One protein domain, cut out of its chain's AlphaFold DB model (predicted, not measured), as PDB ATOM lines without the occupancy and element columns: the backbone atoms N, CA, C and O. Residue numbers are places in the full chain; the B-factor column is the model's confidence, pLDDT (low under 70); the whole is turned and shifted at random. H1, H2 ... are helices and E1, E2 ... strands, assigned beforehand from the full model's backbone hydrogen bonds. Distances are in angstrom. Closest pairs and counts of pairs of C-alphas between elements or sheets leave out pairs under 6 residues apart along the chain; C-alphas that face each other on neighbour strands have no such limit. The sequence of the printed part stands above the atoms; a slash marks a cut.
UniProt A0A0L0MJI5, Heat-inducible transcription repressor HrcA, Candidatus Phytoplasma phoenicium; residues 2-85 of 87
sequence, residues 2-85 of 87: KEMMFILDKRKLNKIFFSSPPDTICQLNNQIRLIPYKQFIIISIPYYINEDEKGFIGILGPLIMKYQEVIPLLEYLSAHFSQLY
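AT A GLANCE: This is residues 2 to 85 of the 87 residues of the protein "Heat-inducible transcription repressor HrcA" of Candidatus Phytoplasma phoenicium (UniProt A0A0L0MJI5). A strongly twisted antiparallel sheet of four strands, its two longest, E3 and E4, paired as a long hairpin at one side of it, has one helix, H3, packed lengthwise over one face along E3. Two short helices from the beginning of the printed part, H1 and H2, only graze the sheet and stay apart from H3. The printed part has 84 residues, with three named helices and four named strands in the order H1, H2, E1, E2, E3, E4, H3; the sheet's order is E1, E2, E3, E4, and the class is mixed, helices and strands. The whole is compact and rounded, with a radius of gyration of the C-alphas of 12.9 A and spans of 34 by 30 by 24 A.

HOW THE PARTS SIT: The sheet holds E1, residues 26 to 28, E2, residues 32 to 37, E3, residues 40 to 48, and E4, residues 54 to 62. It is a meander, each strand the antiparallel neighbour of the one before, and each neighbour pair is a hairpin. E3 and E4 stand at 160 degrees, with N 43 and O 59 at 2.9 A. E2 and E3 stand at 150 degrees, with N 35 and O 42 at 2.8 A. E1 and E2 stand at 153 degrees, with N 28 and O 32 at 2.9 A. E1 and E4 are the edge strands. H3, residues 67 to 80, is on the sheet at a height of 8.7 A, giving two layers, a helix on one face of a sheet. It lies over E3 and runs along the strands, at 20 degrees to E3 on the local plane; the closest C-alphas of the two are those of Tyr 47 and Ser 78, 4.8 A apart. H2, residues 10 to 17, only grazes the sheet with residues 13 to 17; its closest C-alpha pair with E4 is Phe 17 and Phe 56, 7.0 A. H1, residues 2 to 7, only grazes the sheet with residues 3 to 7. H1 and H2 are close but not clearly touching, with the C-alphas of Ile 7 and Leu 13 the closest at 6.6 A, and have a steep tilt of 58 degrees. In H1 and H2 every O i to N i+4 pair is within hydrogen-bond range, in H3 8 of 10.

IN THESE COORDINATES: H1 begins at C-alpha 2, (38.145, -2.423, -61.999). E3 measures 25.9 A from first to last C-alpha and E4 26.2 A, while E2 measures 16.0 A and E1 6.1 A. E3 begins at C-alpha 40, (36.937, -5.696, -49.540). H3 measures 19.8 A and ends at C-alpha 80, (23.993, 14.053, -37.221); H2 measures 10.6 A and H1 9.0 A.

THE WHOLE: The C-alphas farthest apart, those of Lys 2 and Glu 51, are 37.0 A apart. The printed part has no cut and no long link. The mean pLDDT of the printed part is 78.4; residue 4, residues 18 to 30 and residues 84 to 85 are under 70.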
ATOM      1  N   LYS A   2      39.347  -1.938 -61.270       73.44
ATOM      2  CA  LYS A   2      38.145  -2.423 -61.999       73.44
ATOM      3  C   LYS A   2      37.076  -3.065 -61.098       73.44
ATOM      4  O   LYS A   2      35.897  -2.779 -61.238       73.44
ATOM      5  N   GLU A   3      37.502  -3.869 -60.128       71.00
ATOM      6  CA  GLU A   3      36.611  -4.516 -59.151       71.00
ATOM      7  C   GLU A   3      35.883  -3.522 -58.238       71.00
ATOM      8  O   GLU A   3      34.713  -3.710 -57.926       71.00
ATOM      9  N   MET A   4      36.549  -2.430 -57.858       69.06
ATOM     10  CA  MET A   4      35.958  -1.371 -57.041       69.06
ATOM     11  C   MET A   4      34.884  -0.616 -57.830       69.06
ATOM     12  O   MET A   4      33.786  -0.395 -57.333       69.06
ATOM     13  N   MET A   5      35.165  -0.306 -59.100       73.69
ATOM     14  CA  MET A   5      34.185   0.304 -60.007       73.69
ATOM     15  C   MET A   5      32.964  -0.594 -60.226       73.69
ATOM     16  O   MET A   5      31.854  -0.097 -60.368       73.69
ATOM     17  N   PHE A   6      33.152  -1.914 -60.215       75.56
ATOM     18  CA  PHE A   6      32.059  -2.871 -60.343       75.56
ATOM     19  C   PHE A   6      31.165  -2.941 -59.096       75.56
ATOM     20  O   PHE A   6      29.970  -3.204 -59.215       75.56
ATOM     21  N   ILE A   7      31.716  -2.690 -57.902       73.44
ATOM     22  CA  ILE A   7      30.918  -2.540 -56.673       73.44
ATOM     23  C   ILE A   7      30.073  -1.270 -56.751       73.44
ATOM     24  O   ILE A   7      28.908  -1.307 -56.378       73.44
ATOM     25  N   LEU A   8      30.646  -0.184 -57.277       75.31
ATOM     26  CA  LEU A   8      29.991   1.119 -57.400       75.31
ATOM     27  C   LEU A   8      28.888   1.170 -58.473       75.31
ATOM     28  O   LEU A   8      28.216   2.193 -58.600       75.31
ATOM     29  N   ASP A   9      28.660   0.090 -59.227       80.81
ATOM     30  CA  ASP A   9      27.499  -0.001 -60.113       80.81
ATOM     31  C   ASP A   9      26.211   0.104 -59.277       80.81
ATOM     32  O   ASP A   9      25.960  -0.688 -58.361       80.81
ATOM     33  N   LYS A  10      25.368   1.086 -59.618       71.69
ATOM     34  CA  LYS A  10      24.123   1.437 -58.919       71.69
ATOM     35  C   LYS A  10      23.225   0.226 -58.659       71.69
ATOM     36  O   LYS A  10      22.623   0.118 -57.592       71.69
ATOM     37  N   ARG A  11      23.156  -0.721 -59.604       76.69
ATOM     38  CA  ARG A  11      22.339  -1.940 -59.448       76.69
ATOM     39  C   ARG A  11      22.855  -2.831 -58.322       76.69
ATOM     40  O   ARG A  11      22.075  -3.455 -57.607       76.69
ATOM     41  N   LYS A  12      24.175  -2.883 -58.166       75.00
ATOM     42  CA  LYS A  12      24.849  -3.737 -57.200       75.00
ATOM     43  C   LYS A  12      24.839  -3.132 -55.804       75.00
ATOM     44  O   LYS A  12      24.521  -3.844 -54.857       75.00
ATOM     45  N   LEU A  13      25.067  -1.822 -55.697       75.56
ATOM     46  CA  LEU A  13      24.905  -1.084 -54.441       75.56
ATOM     47  C   LEU A  13      23.481  -1.210 -53.901       75.56
ATOM     48  O   LEU A  13      23.303  -1.521 -52.725       75.56
ATOM     49  N   ASN A  14      22.465  -1.075 -54.760       73.56
ATOM     50  CA  ASN A  14      21.080  -1.221 -54.318       73.56
ATOM     51  C   ASN A  14      20.802  -2.608 -53.723       73.56
ATOM     52  O   ASN A  14      20.126  -2.723 -52.702       73.56
ATOM     53  N   LYS A  15      21.380  -3.656 -54.320       76.38
ATOM     54  CA  LYS A  15      21.278  -5.020 -53.797       76.38
ATOM     55  C   LYS A  15      21.994  -5.187 -52.452       76.38
ATOM     56  O   LYS A  15      21.511  -5.914 -51.600       76.38
ATOM     57  N   ILE A  16      23.133  -4.527 -52.260       75.50
ATOM     58  CA  ILE A  16      23.930  -4.609 -51.026       75.50
ATOM     59  C   ILE A  16      23.245  -3.856 -49.873       75.50
ATOM     60  O   ILE A  16      23.234  -4.345 -48.746       75.50
ATOM     61  N   PHE A  17      22.665  -2.682 -50.140       75.06
ATOM     62  CA  PHE A  17      22.105  -1.825 -49.091       75.06
ATOM     63  C   PHE A  17      20.614  -2.048 -48.817       75.06
ATOM     64  O   PHE A  17      20.201  -1.954 -47.661       75.06
ATOM     65  N   PHE A  18      19.794  -2.332 -49.831       69.75
ATOM     66  CA  PHE A  18      18.330  -2.372 -49.678       69.75
ATOM     67  C   PHE A  18      17.736  -3.774 -49.786       69.75
ATOM     68  O   PHE A  18      16.631  -4.001 -49.304       69.75
ATOM     69  N   SER A  19      18.444  -4.729 -50.388       66.19
ATOM     70  CA  SER A  19      18.056  -6.138 -50.292       66.19
ATOM     71  C   SER A  19      18.720  -6.723 -49.055       66.19
ATOM     72  O   SER A  19      19.914  -6.522 -48.894       66.19
ATOM     73  N   SER A  20      17.986  -7.427 -48.191       56.31
ATOM     74  CA  SER A  20      18.577  -8.184 -47.080       56.31
ATOM     75  C   SER A  20      19.468  -9.287 -47.658       56.31
ATOM     76  O   SER A  20      18.931 -10.272 -48.175       56.31
ATOM     77  N   PRO A  21      20.806  -9.150 -47.654       55.31
ATOM     78  CA  PRO A  21      21.656 -10.188 -48.197       55.31
ATOM     79  C   PRO A  21      21.716 -11.329 -47.171       55.31
ATOM     80  O   PRO A  21      21.910 -11.046 -45.984       55.31
ATOM     81  N   PRO A  22      21.635 -12.601 -47.599       53.47
ATOM     82  CA  PRO A  22      21.942 -13.739 -46.728       53.47
ATOM     83  C   PRO A  22      23.393 -13.704 -46.203       53.47
ATOM     84  O   PRO A  22      23.689 -14.328 -45.193       53.47
ATOM     85  N   ASP A  23      24.271 -12.918 -46.840       54.78
ATOM     86  CA  ASP A  23      25.706 -12.808 -46.543       54.78
ATOM     87  C   ASP A  23      26.068 -11.652 -45.585       54.78
ATOM     88  O   ASP A  23      27.223 -11.220 -45.532       54.78
ATOM     89  N   THR A  24      25.104 -11.097 -44.838       60.38
ATOM     90  CA  THR A  24      25.435 -10.130 -43.775       60.38
ATOM     91  C   THR A  24      26.103 -10.888 -42.636       60.38
ATOM     92  O   THR A  24      25.431 -11.570 -41.869       60.38
ATOM     93  N   ILE A  25      27.430 -10.780 -42.525       58.91
ATOM     94  CA  ILE A  25      28.191 -11.536 -41.520       58.91
ATOM     95  C   ILE A  25      27.817 -11.085 -40.106       58.91
ATOM     96  O   ILE A  25      27.746 -11.907 -39.196       58.91
ATOM     97  N   CYS A  26      27.602  -9.784 -39.903       62.25
ATOM     98  CA  CYS A  26      27.334  -9.219 -38.584       62.25
ATOM     99  C   CYS A  26      26.487  -7.951 -38.675       62.25
ATOM    100  O   CYS A  26      26.773  -7.055 -39.478       62.25
ATOM    101  N   GLN A  27      25.488  -7.873 -37.793       62.00
ATOM    102  CA  GLN A  27      24.744  -6.658 -37.500       62.00
ATOM    103  C   GLN A  27      25.150  -6.162 -36.107       62.00
ATOM    104  O   GLN A  27      24.736  -6.731 -35.099       62.00
ATOM    105  N   LEU A  28      26.003  -5.140 -36.043       60.97
ATOM    106  CA  LEU A  28      26.415  -4.541 -34.772       60.97
ATOM    107  C   LEU A  28      25.363  -3.505 -34.347       60.97
ATOM    108  O   LEU A  28      24.921  -2.687 -35.155       60.97
ATOM    109  N   ASN A  29      24.938  -3.571 -33.085       59.09
ATOM    110  CA  ASN A  29      23.959  -2.661 -32.475       59.09
ATOM    111  C   ASN A  29      22.635  -2.502 -33.263       59.09
ATOM    112  O   ASN A  29      22.067  -1.419 -33.361       59.09
ATOM    113  N   ASN A  30      22.153  -3.591 -33.873       59.22
ATOM    114  CA  ASN A  30      20.939  -3.642 -34.701       59.22
ATOM    115  C   ASN A  30      20.895  -2.684 -35.912       59.22
ATOM    116  O   ASN A  30      19.859  -2.600 -36.574       59.22
ATOM    117  N   GLN A  31      21.989  -2.006 -36.275       75.56
ATOM    118  CA  GLN A  31      21.964  -0.998 -37.348       75.56
ATOM    119  C   GLN A  31      23.188  -1.044 -38.269       75.56
ATOM    120  O   GLN A  31      23.038  -0.868 -39.480       75.56
ATOM    121  N   ILE A  32      24.377  -1.337 -37.740       83.44
ATOM    122  CA  ILE A  32      25.603  -1.416 -38.542       83.44
ATOM    123  C   ILE A  32      25.662  -2.768 -39.235       83.44
ATOM    124  O   ILE A  32      25.584  -3.795 -38.571       83.44
ATOM    125  N   ARG A  33      25.862  -2.786 -40.552       86.19
ATOM    126  CA  ARG A  33      26.019  -4.017 -41.339       86.19
ATOM    127  C   ARG A  33      27.430  -4.128 -41.885       86.19
ATOM    128  O   ARG A  33      27.897  -3.203 -42.553       86.19
ATOM    129  N   LEU A  34      28.059  -5.277 -41.651       83.94
ATOM    130  CA  LEU A  34      29.315  -5.668 -42.287       83.94
ATOM    131  C   LEU A  34      29.047  -6.674 -43.402       83.94
ATOM    132  O   LEU A  34      28.509  -7.758 -43.163       83.94
ATOM    133  N   ILE A  35      29.441  -6.305 -44.616       84.94
ATOM    134  CA  ILE A  35      29.195  -7.082 -45.825       84.94
ATOM    135  C   ILE A  35      30.548  -7.360 -46.491       84.94
ATOM    136  O   ILE A  35      31.176  -6.436 -47.018       84.94
ATOM    137  N   PRO A  36      31.034  -8.610 -46.463       81.12
ATOM    138  CA  PRO A  36      32.239  -8.988 -47.183       81.12
ATOM    139  C   PRO A  36      31.960  -8.952 -48.688       81.12
ATOM    140  O   PRO A  36      30.919  -9.401 -49.170       81.12
ATOM    141  N   TYR A  37      32.911  -8.453 -49.465       78.44
ATOM    142  CA  TYR A  37      32.831  -8.518 -50.913       78.44
ATOM    143  C   TYR A  37      34.220  -8.732 -51.514       78.44
ATOM    144  O   TYR A  37      35.015  -7.802 -51.671       78.44
ATOM    145  N   LYS A  38      34.505  -9.981 -51.899       80.75
ATOM    146  CA  LYS A  38      35.812 -10.410 -52.421       80.75
ATOM    147  C   LYS A  38      36.953 -10.035 -51.456       80.75
ATOM    148  O   LYS A  38      37.073 -10.633 -50.398       80.75
ATOM    149  N   GLN A  39      37.791  -9.066 -51.831       83.19
ATOM    150  CA  GLN A  39      38.951  -8.590 -51.062       83.19
ATOM    151  C   GLN A  39      38.651  -7.330 -50.234       83.19
ATOM    152  O   GLN A  39      39.554  -6.749 -49.631       83.19
ATOM    153  N   PHE A  40      37.391  -6.895 -50.223       86.19
ATOM    154  CA  PHE A  40      36.937  -5.696 -49.540       86.19
ATOM    155  C   PHE A  40      35.853  -6.030 -48.521       86.19
ATOM    156  O   PHE A  40      35.192  -7.067 -48.604       86.19
ATOM    157  N   ILE A  41      35.651  -5.116 -47.584       86.94
ATOM    158  CA  ILE A  41      34.520  -5.114 -46.666       86.94
ATOM    159  C   ILE A  41      33.777  -3.800 -46.848       86.94
ATOM    160  O   ILE A  41      34.379  -2.730 -46.957       86.94
ATOM    161  N   ILE A  42      32.455  -3.902 -46.903       87.44
ATOM    162  CA  ILE A  42      31.548  -2.768 -46.876       87.44
ATOM    163  C   ILE A  42      30.969  -2.699 -45.473       87.44
ATOM    164  O   ILE A  42      30.326  -3.645 -45.018       87.44
ATOM    165  N   ILE A  43      31.188  -1.580 -44.795       88.75
ATOM    166  CA  ILE A  43      30.523  -1.271 -43.531       88.75
ATOM    167  C   ILE A  43      29.483  -0.224 -43.822       88.75
ATOM    168  O   ILE A  43      29.795   0.789 -44.442       88.75
ATOM    169  N   SER A  44      28.257  -0.463 -43.387       88.56
ATOM    170  CA  SER A  44      27.173   0.472 -43.625       88.56
ATOM    171  C   SER A  44      26.343   0.720 -42.390       88.56
ATOM    172  O   SER A  44      26.140  -0.191 -41.592       88.56
ATOM    173  N   ILE A  45      25.835   1.938 -42.273       88.12
ATOM    174  CA  ILE A  45      24.892   2.344 -41.238       88.12
ATOM    175  C   ILE A  45      23.740   3.104 -41.907       88.12
ATOM    176  O   ILE A  45      23.981   3.890 -42.832       88.12
ATOM    177  N   PRO A  46      22.479   2.838 -41.539       86.69
ATOM    178  CA  PRO A  46      21.372   3.656 -41.998       86.69
ATOM    179  C   PRO A  46      21.440   5.066 -41.407       86.69
ATOM    180  O   PRO A  46      21.893   5.238 -40.282       86.69
ATOM    181  N   TYR A  47      20.913   6.046 -42.129       86.06
ATOM    182  CA  TYR A  47      20.597   7.371 -41.597       86.06
ATOM    183  C   TYR A  47      19.202   7.782 -42.057       86.06
ATOM    184  O   TYR A  47      18.692   7.263 -43.055       86.06
ATOM    185  N   TYR A  48      18.595   8.709 -41.328       82.81
ATOM    186  CA  TYR A  48      17.285   9.261 -41.644       82.81
ATOM    187  C   TYR A  48      17.473  10.705 -42.099       82.81
ATOM    188  O   TYR A  48      18.133  11.481 -41.411       82.81
ATOM    189  N   ILE A  49      16.947  11.042 -43.274       79.50
ATOM    190  CA  ILE A  49      16.840  12.432 -43.736       79.50
ATOM    191  C   ILE A  49      15.569  13.033 -43.122       79.50
ATOM    192  O   ILE A  49      15.582  14.154 -42.626       79.50
ATOM    193  N   ASN A  50      14.494  12.234 -43.087       76.75
ATOM    194  CA  ASN A  50      13.164  12.576 -42.586       76.75
ATOM    195  C   ASN A  50      12.518  11.309 -41.984       76.75
ATOM    196  O   ASN A  50      13.096  10.223 -42.070       76.75
ATOM    197  N   GLU A  51      11.298  11.413 -41.445       74.56
ATOM    198  CA  GLU A  51      10.529  10.250 -40.958       74.56
ATOM    199  C   GLU A  51      10.319   9.176 -42.046       74.56
ATOM    200  O   GLU A  51      10.379   7.981 -41.752       74.56
ATOM    201  N   ASP A  52      10.179   9.598 -43.308       74.31
ATOM    202  CA  ASP A  52       9.901   8.716 -44.451       74.31
ATOM    203  C   ASP A  52      11.122   8.434 -45.346       74.31
ATOM    204  O   ASP A  52      11.110   7.500 -46.153       74.31
ATOM    205  N   GLU A  53      12.199   9.217 -45.216       75.81
ATOM    206  CA  GLU A  53      13.377   9.112 -46.081       75.81
ATOM    207  C   GLU A  53      14.580   8.540 -45.330       75.81
ATOM    208  O   GLU A  53      15.157   9.161 -44.435       75.81
ATOM    209  N   LYS A  54      14.990   7.337 -45.743       81.31
ATOM    210  CA  LYS A  54      16.105   6.586 -45.163       81.31
ATOM    211  C   LYS A  54      17.193   6.335 -46.201       81.31
ATOM    212  O   LYS A  54      16.940   5.755 -47.257       81.31
ATOM    213  N   GLY A  55      18.423   6.697 -45.861       84.44
ATOM    214  CA  GLY A  55      19.615   6.405 -46.646       84.44
ATOM    215  C   GLY A  55      20.565   5.448 -45.929       84.44
ATOM    216  O   GLY A  55      20.323   5.013 -44.804       84.44
ATOM    217  N   PHE A  56      21.677   5.123 -46.588       85.88
ATOM    218  CA  PHE A  56      22.791   4.397 -45.983       85.88
ATOM    219  C   PHE A  56      24.096   5.142 -46.227       85.88
ATOM    220  O   PHE A  56      24.381   5.546 -47.355       85.88
ATOM    221  N   ILE A  57      24.901   5.282 -45.179       87.56
ATOM    222  CA  ILE A  57      26.305   5.673 -45.294       87.56
ATOM    223  C   ILE A  57      27.099   4.375 -45.346       87.56
ATOM    224  O   ILE A  57      26.881   3.485 -44.525       87.56
ATOM    225  N   GLY A  58      27.983   4.247 -46.332       87.62
ATOM    226  CA  GLY A  58      28.785   3.051 -46.547       87.62
ATOM    227  C   GLY A  58      30.262   3.385 -46.714       87.62
ATOM    228  O   GLY A  58      30.608   4.260 -47.503       87.62
ATOM    229  N   ILE A  59      31.129   2.659 -46.015       88.94
ATOM    230  CA  ILE A  59      32.581   2.691 -46.199       88.94
ATOM    231  C   ILE A  59      33.002   1.402 -46.884       88.94
ATOM    232  O   ILE A  59      32.693   0.310 -46.412       88.94
ATOM    233  N   LEU A  60      33.726   1.543 -47.991       87.81
ATOM    234  CA  LEU A  60      34.392   0.445 -48.673       87.81
ATOM    235  C   LEU A  60      35.861   0.436 -48.252       87.81
ATOM    236  O   LEU A  60      36.602   1.368 -48.563       87.81
ATOM    237  N   GLY A  61      36.270  -0.616 -47.556       87.38
ATOM    238  CA  GLY A  61      37.621  -0.760 -47.032       87.38
ATOM    239  C   GLY A  61      38.246  -2.120 -47.346       87.38
ATOM    240  O   GLY A  61      37.577  -3.017 -47.865       87.38
ATOM    241  N   PRO A  62      39.543  -2.289 -47.048       87.94
ATOM    242  CA  PRO A  62      40.189  -3.598 -47.048       87.94
ATOM    243  C   PRO A  62      39.603  -4.513 -45.958       87.94
ATOM    244  O   PRO A  62      38.966  -4.048 -45.015       87.94
ATOM    245  N   LEU A  63      39.867  -5.820 -46.058       84.00
ATOM    246  CA  LEU A  63      39.431  -6.825 -45.072       84.00
ATOM    247  C   LEU A  63      39.867  -6.500 -43.629       84.00
ATOM    248  O   LEU A  63      39.123  -6.730 -42.676       84.00
ATOM    249  N   ILE A  64      41.072  -5.949 -43.467       85.94
ATOM    250  CA  ILE A  64      41.617  -5.534 -42.173       85.94
ATOM    251  C   ILE A  64      41.640  -4.012 -42.134       85.94
ATOM    252  O   ILE A  64      42.352  -3.371 -42.905       85.94
ATOM    253  N   MET A  65      40.877  -3.443 -41.212       87.25
ATOM    254  CA  MET A  65      40.779  -2.007 -40.997       87.25
ATOM    255  C   MET A  65      40.605  -1.709 -39.510       87.25
ATOM    256  O   MET A  65      40.306  -2.593 -38.707       87.25
ATOM    257  N   LYS A  66      40.790  -0.447 -39.130       89.69
ATOM    258  CA  LYS A  66      40.651  -0.003 -37.745       89.69
ATOM    259  C   LYS A  66      39.181   0.201 -37.371       89.69
ATOM    260  O   LYS A  66      38.703   1.329 -37.284       89.69
ATOM    261  N   TYR A  67      38.456  -0.894 -37.150       86.56
ATOM    262  CA  TYR A  67      37.024  -0.868 -36.813       86.56
ATOM    263  C   TYR A  67      36.702   0.027 -35.606       86.56
ATOM    264  O   TYR A  67      35.678   0.698 -35.612       86.56
ATOM    265  N   GLN A  68      37.604   0.087 -34.622       88.25
ATOM    266  CA  GLN A  68      37.459   0.924 -33.426       88.25
ATOM    267  C   GLN A  68      37.427   2.430 -33.722       88.25
ATOM    268  O   GLN A  68      36.814   3.170 -32.967       88.25
ATOM    269  N   GLU A  69      38.066   2.887 -34.801       89.81
ATOM    270  CA  GLU A  69      38.041   4.298 -35.215       89.81
ATOM    271  C   GLU A  69      36.890   4.555 -36.201       89.81
ATOM    272  O   GLU A  69      36.216   5.582 -36.144       89.81
ATOM    273  N   VAL A  70      36.635   3.601 -37.101       88.62
ATOM    274  CA  VAL A  70      35.671   3.768 -38.197       88.62
ATOM    275  C   VAL A  70      34.216   3.673 -37.733       88.62
ATOM    276  O   VAL A  70      33.378   4.429 -38.220       88.62
ATOM    277  N   ILE A  71      33.901   2.756 -36.812       88.38
ATOM    278  CA  ILE A  71      32.526   2.555 -36.332       88.38
ATOM    279  C   ILE A  71      31.992   3.804 -35.611       88.38
ATOM    280  O   ILE A  71      30.952   4.298 -36.046       88.38
ATOM    281  N   PRO A  72      32.694   4.384 -34.616       90.00
ATOM    282  CA  PRO A  72      32.204   5.580 -33.930       90.00
ATOM    283  C   PRO A  72      32.013   6.773 -34.870       90.00
ATOM    284  O   PRO A  72      31.071   7.546 -34.715       90.00
ATOM    285  N   LEU A  73      32.880   6.915 -35.881       89.25
ATOM    286  CA  LEU A  73      32.737   7.963 -36.889       89.25
ATOM    287  C   LEU A  73      31.466   7.773 -37.726       89.25
ATOM    288  O   LEU A  73      30.742   8.735 -37.969       89.25
ATOM    289  N   LEU A  74      31.185   6.544 -38.166       88.94
ATOM    290  CA  LEU A  74      29.957   6.227 -38.897       88.94
ATOM    291  C   LEU A  74      28.706   6.473 -38.050       88.94
ATOM    292  O   LEU A  74      27.740   7.035 -38.562       88.94
ATOM    293  N   GLU A  75      28.729   6.084 -36.775       87.88
ATOM    294  CA  GLU A  75      27.636   6.337 -35.831       87.88
ATOM    295  C   GLU A  75      27.382   7.836 -35.676       87.88
ATOM    296  O   GLU A  75      26.253   8.285 -35.882       87.88
ATOM    297  N   TYR A  76      28.437   8.615 -35.425       89.56
ATOM    298  CA  TYR A  76      28.350  10.070 -35.340       89.56
ATOM    299  C   TYR A  76      27.744  10.669 -36.614       89.56
ATOM    300  O   TYR A  76      26.762  11.406 -36.552       89.56
ATOM    301  N   LEU A  77      28.267  10.308 -37.788       87.88
ATOM    302  CA  LEU A  77      27.729  10.807 -39.051       87.88
ATOM    303  C   LEU A  77      26.250  10.437 -39.212       87.88
ATOM    304  O   LEU A  77      25.454  11.305 -39.543       87.88
ATOM    305  N   SER A  78      25.859   9.195 -38.928       86.81
ATOM    306  CA  SER A  78      24.466   8.750 -39.072       86.81
ATOM    307  C   SER A  78      23.482   9.504 -38.171       86.81
ATOM    308  O   SER A  78      22.375   9.808 -38.609       86.81
ATOM    309  N   ALA A  79      23.901   9.839 -36.946       86.62
ATOM    310  CA  ALA A  79      23.083  10.536 -35.959       86.62
ATOM    311  C   ALA A  79      22.944  12.034 -36.263       86.62
ATOM    312  O   ALA A  79      21.927  12.638 -35.933       86.62
ATOM    313  N   HIS A  80      23.955  12.625 -36.902       86.56
ATOM    314  CA  HIS A  80      23.993  14.053 -37.221       86.56
ATOM    315  C   HIS A  80      23.648  14.363 -38.683       86.56
ATOM    316  O   HIS A  80      23.581  15.529 -39.062       86.56
ATOM    317  N   PHE A  81      23.412  13.349 -39.521       80.75
ATOM    318  CA  PHE A  81      23.180  13.555 -40.951       80.75
ATOM    319  C   PHE A  81      21.899  14.349 -41.233       80.75
ATOM    320  O   PHE A  81      21.919  15.203 -42.112       80.75
ATOM    321  N   SER A  82      20.816  14.134 -40.478       70.50
ATOM    322  CA  SER A  82      19.564  14.899 -40.621       70.50
ATOM    323  C   SER A  82      19.772  16.404 -40.422       70.50
ATOM    324  O   SER A  82      19.236  17.208 -41.180       70.50
ATOM    325  N   GLN A  83      20.638  16.786 -39.478       74.19
ATOM    326  CA  GLN A  83      20.961  18.183 -39.160       74.19
ATOM    327  C   GLN A  83      21.689  18.907 -40.304       74.19
ATOM    328  O   GLN A  83      21.698  20.131 -40.350       74.19
ATOM    329  N   LEU A  84      22.312  18.171 -41.234       68.75
ATOM    330  CA  LEU A  84      22.980  18.746 -42.409       68.75
ATOM    331  C   LEU A  84      22.014  19.026 -43.571       68.75
ATOM    332  O   LEU A  84      22.391  19.731 -44.509       68.75
ATOM    333  N   TYR A  85      20.805  18.457 -43.536       64.25
ATOM    334  CA  TYR A  85      19.792  18.588 -44.589       64.25
ATOM    335  C   TYR A  85      18.585  19.441 -44.176       64.25
ATOM    336  O   TYR A  85      17.768  19.768 -45.040       64.25
TER     337      TYR A  85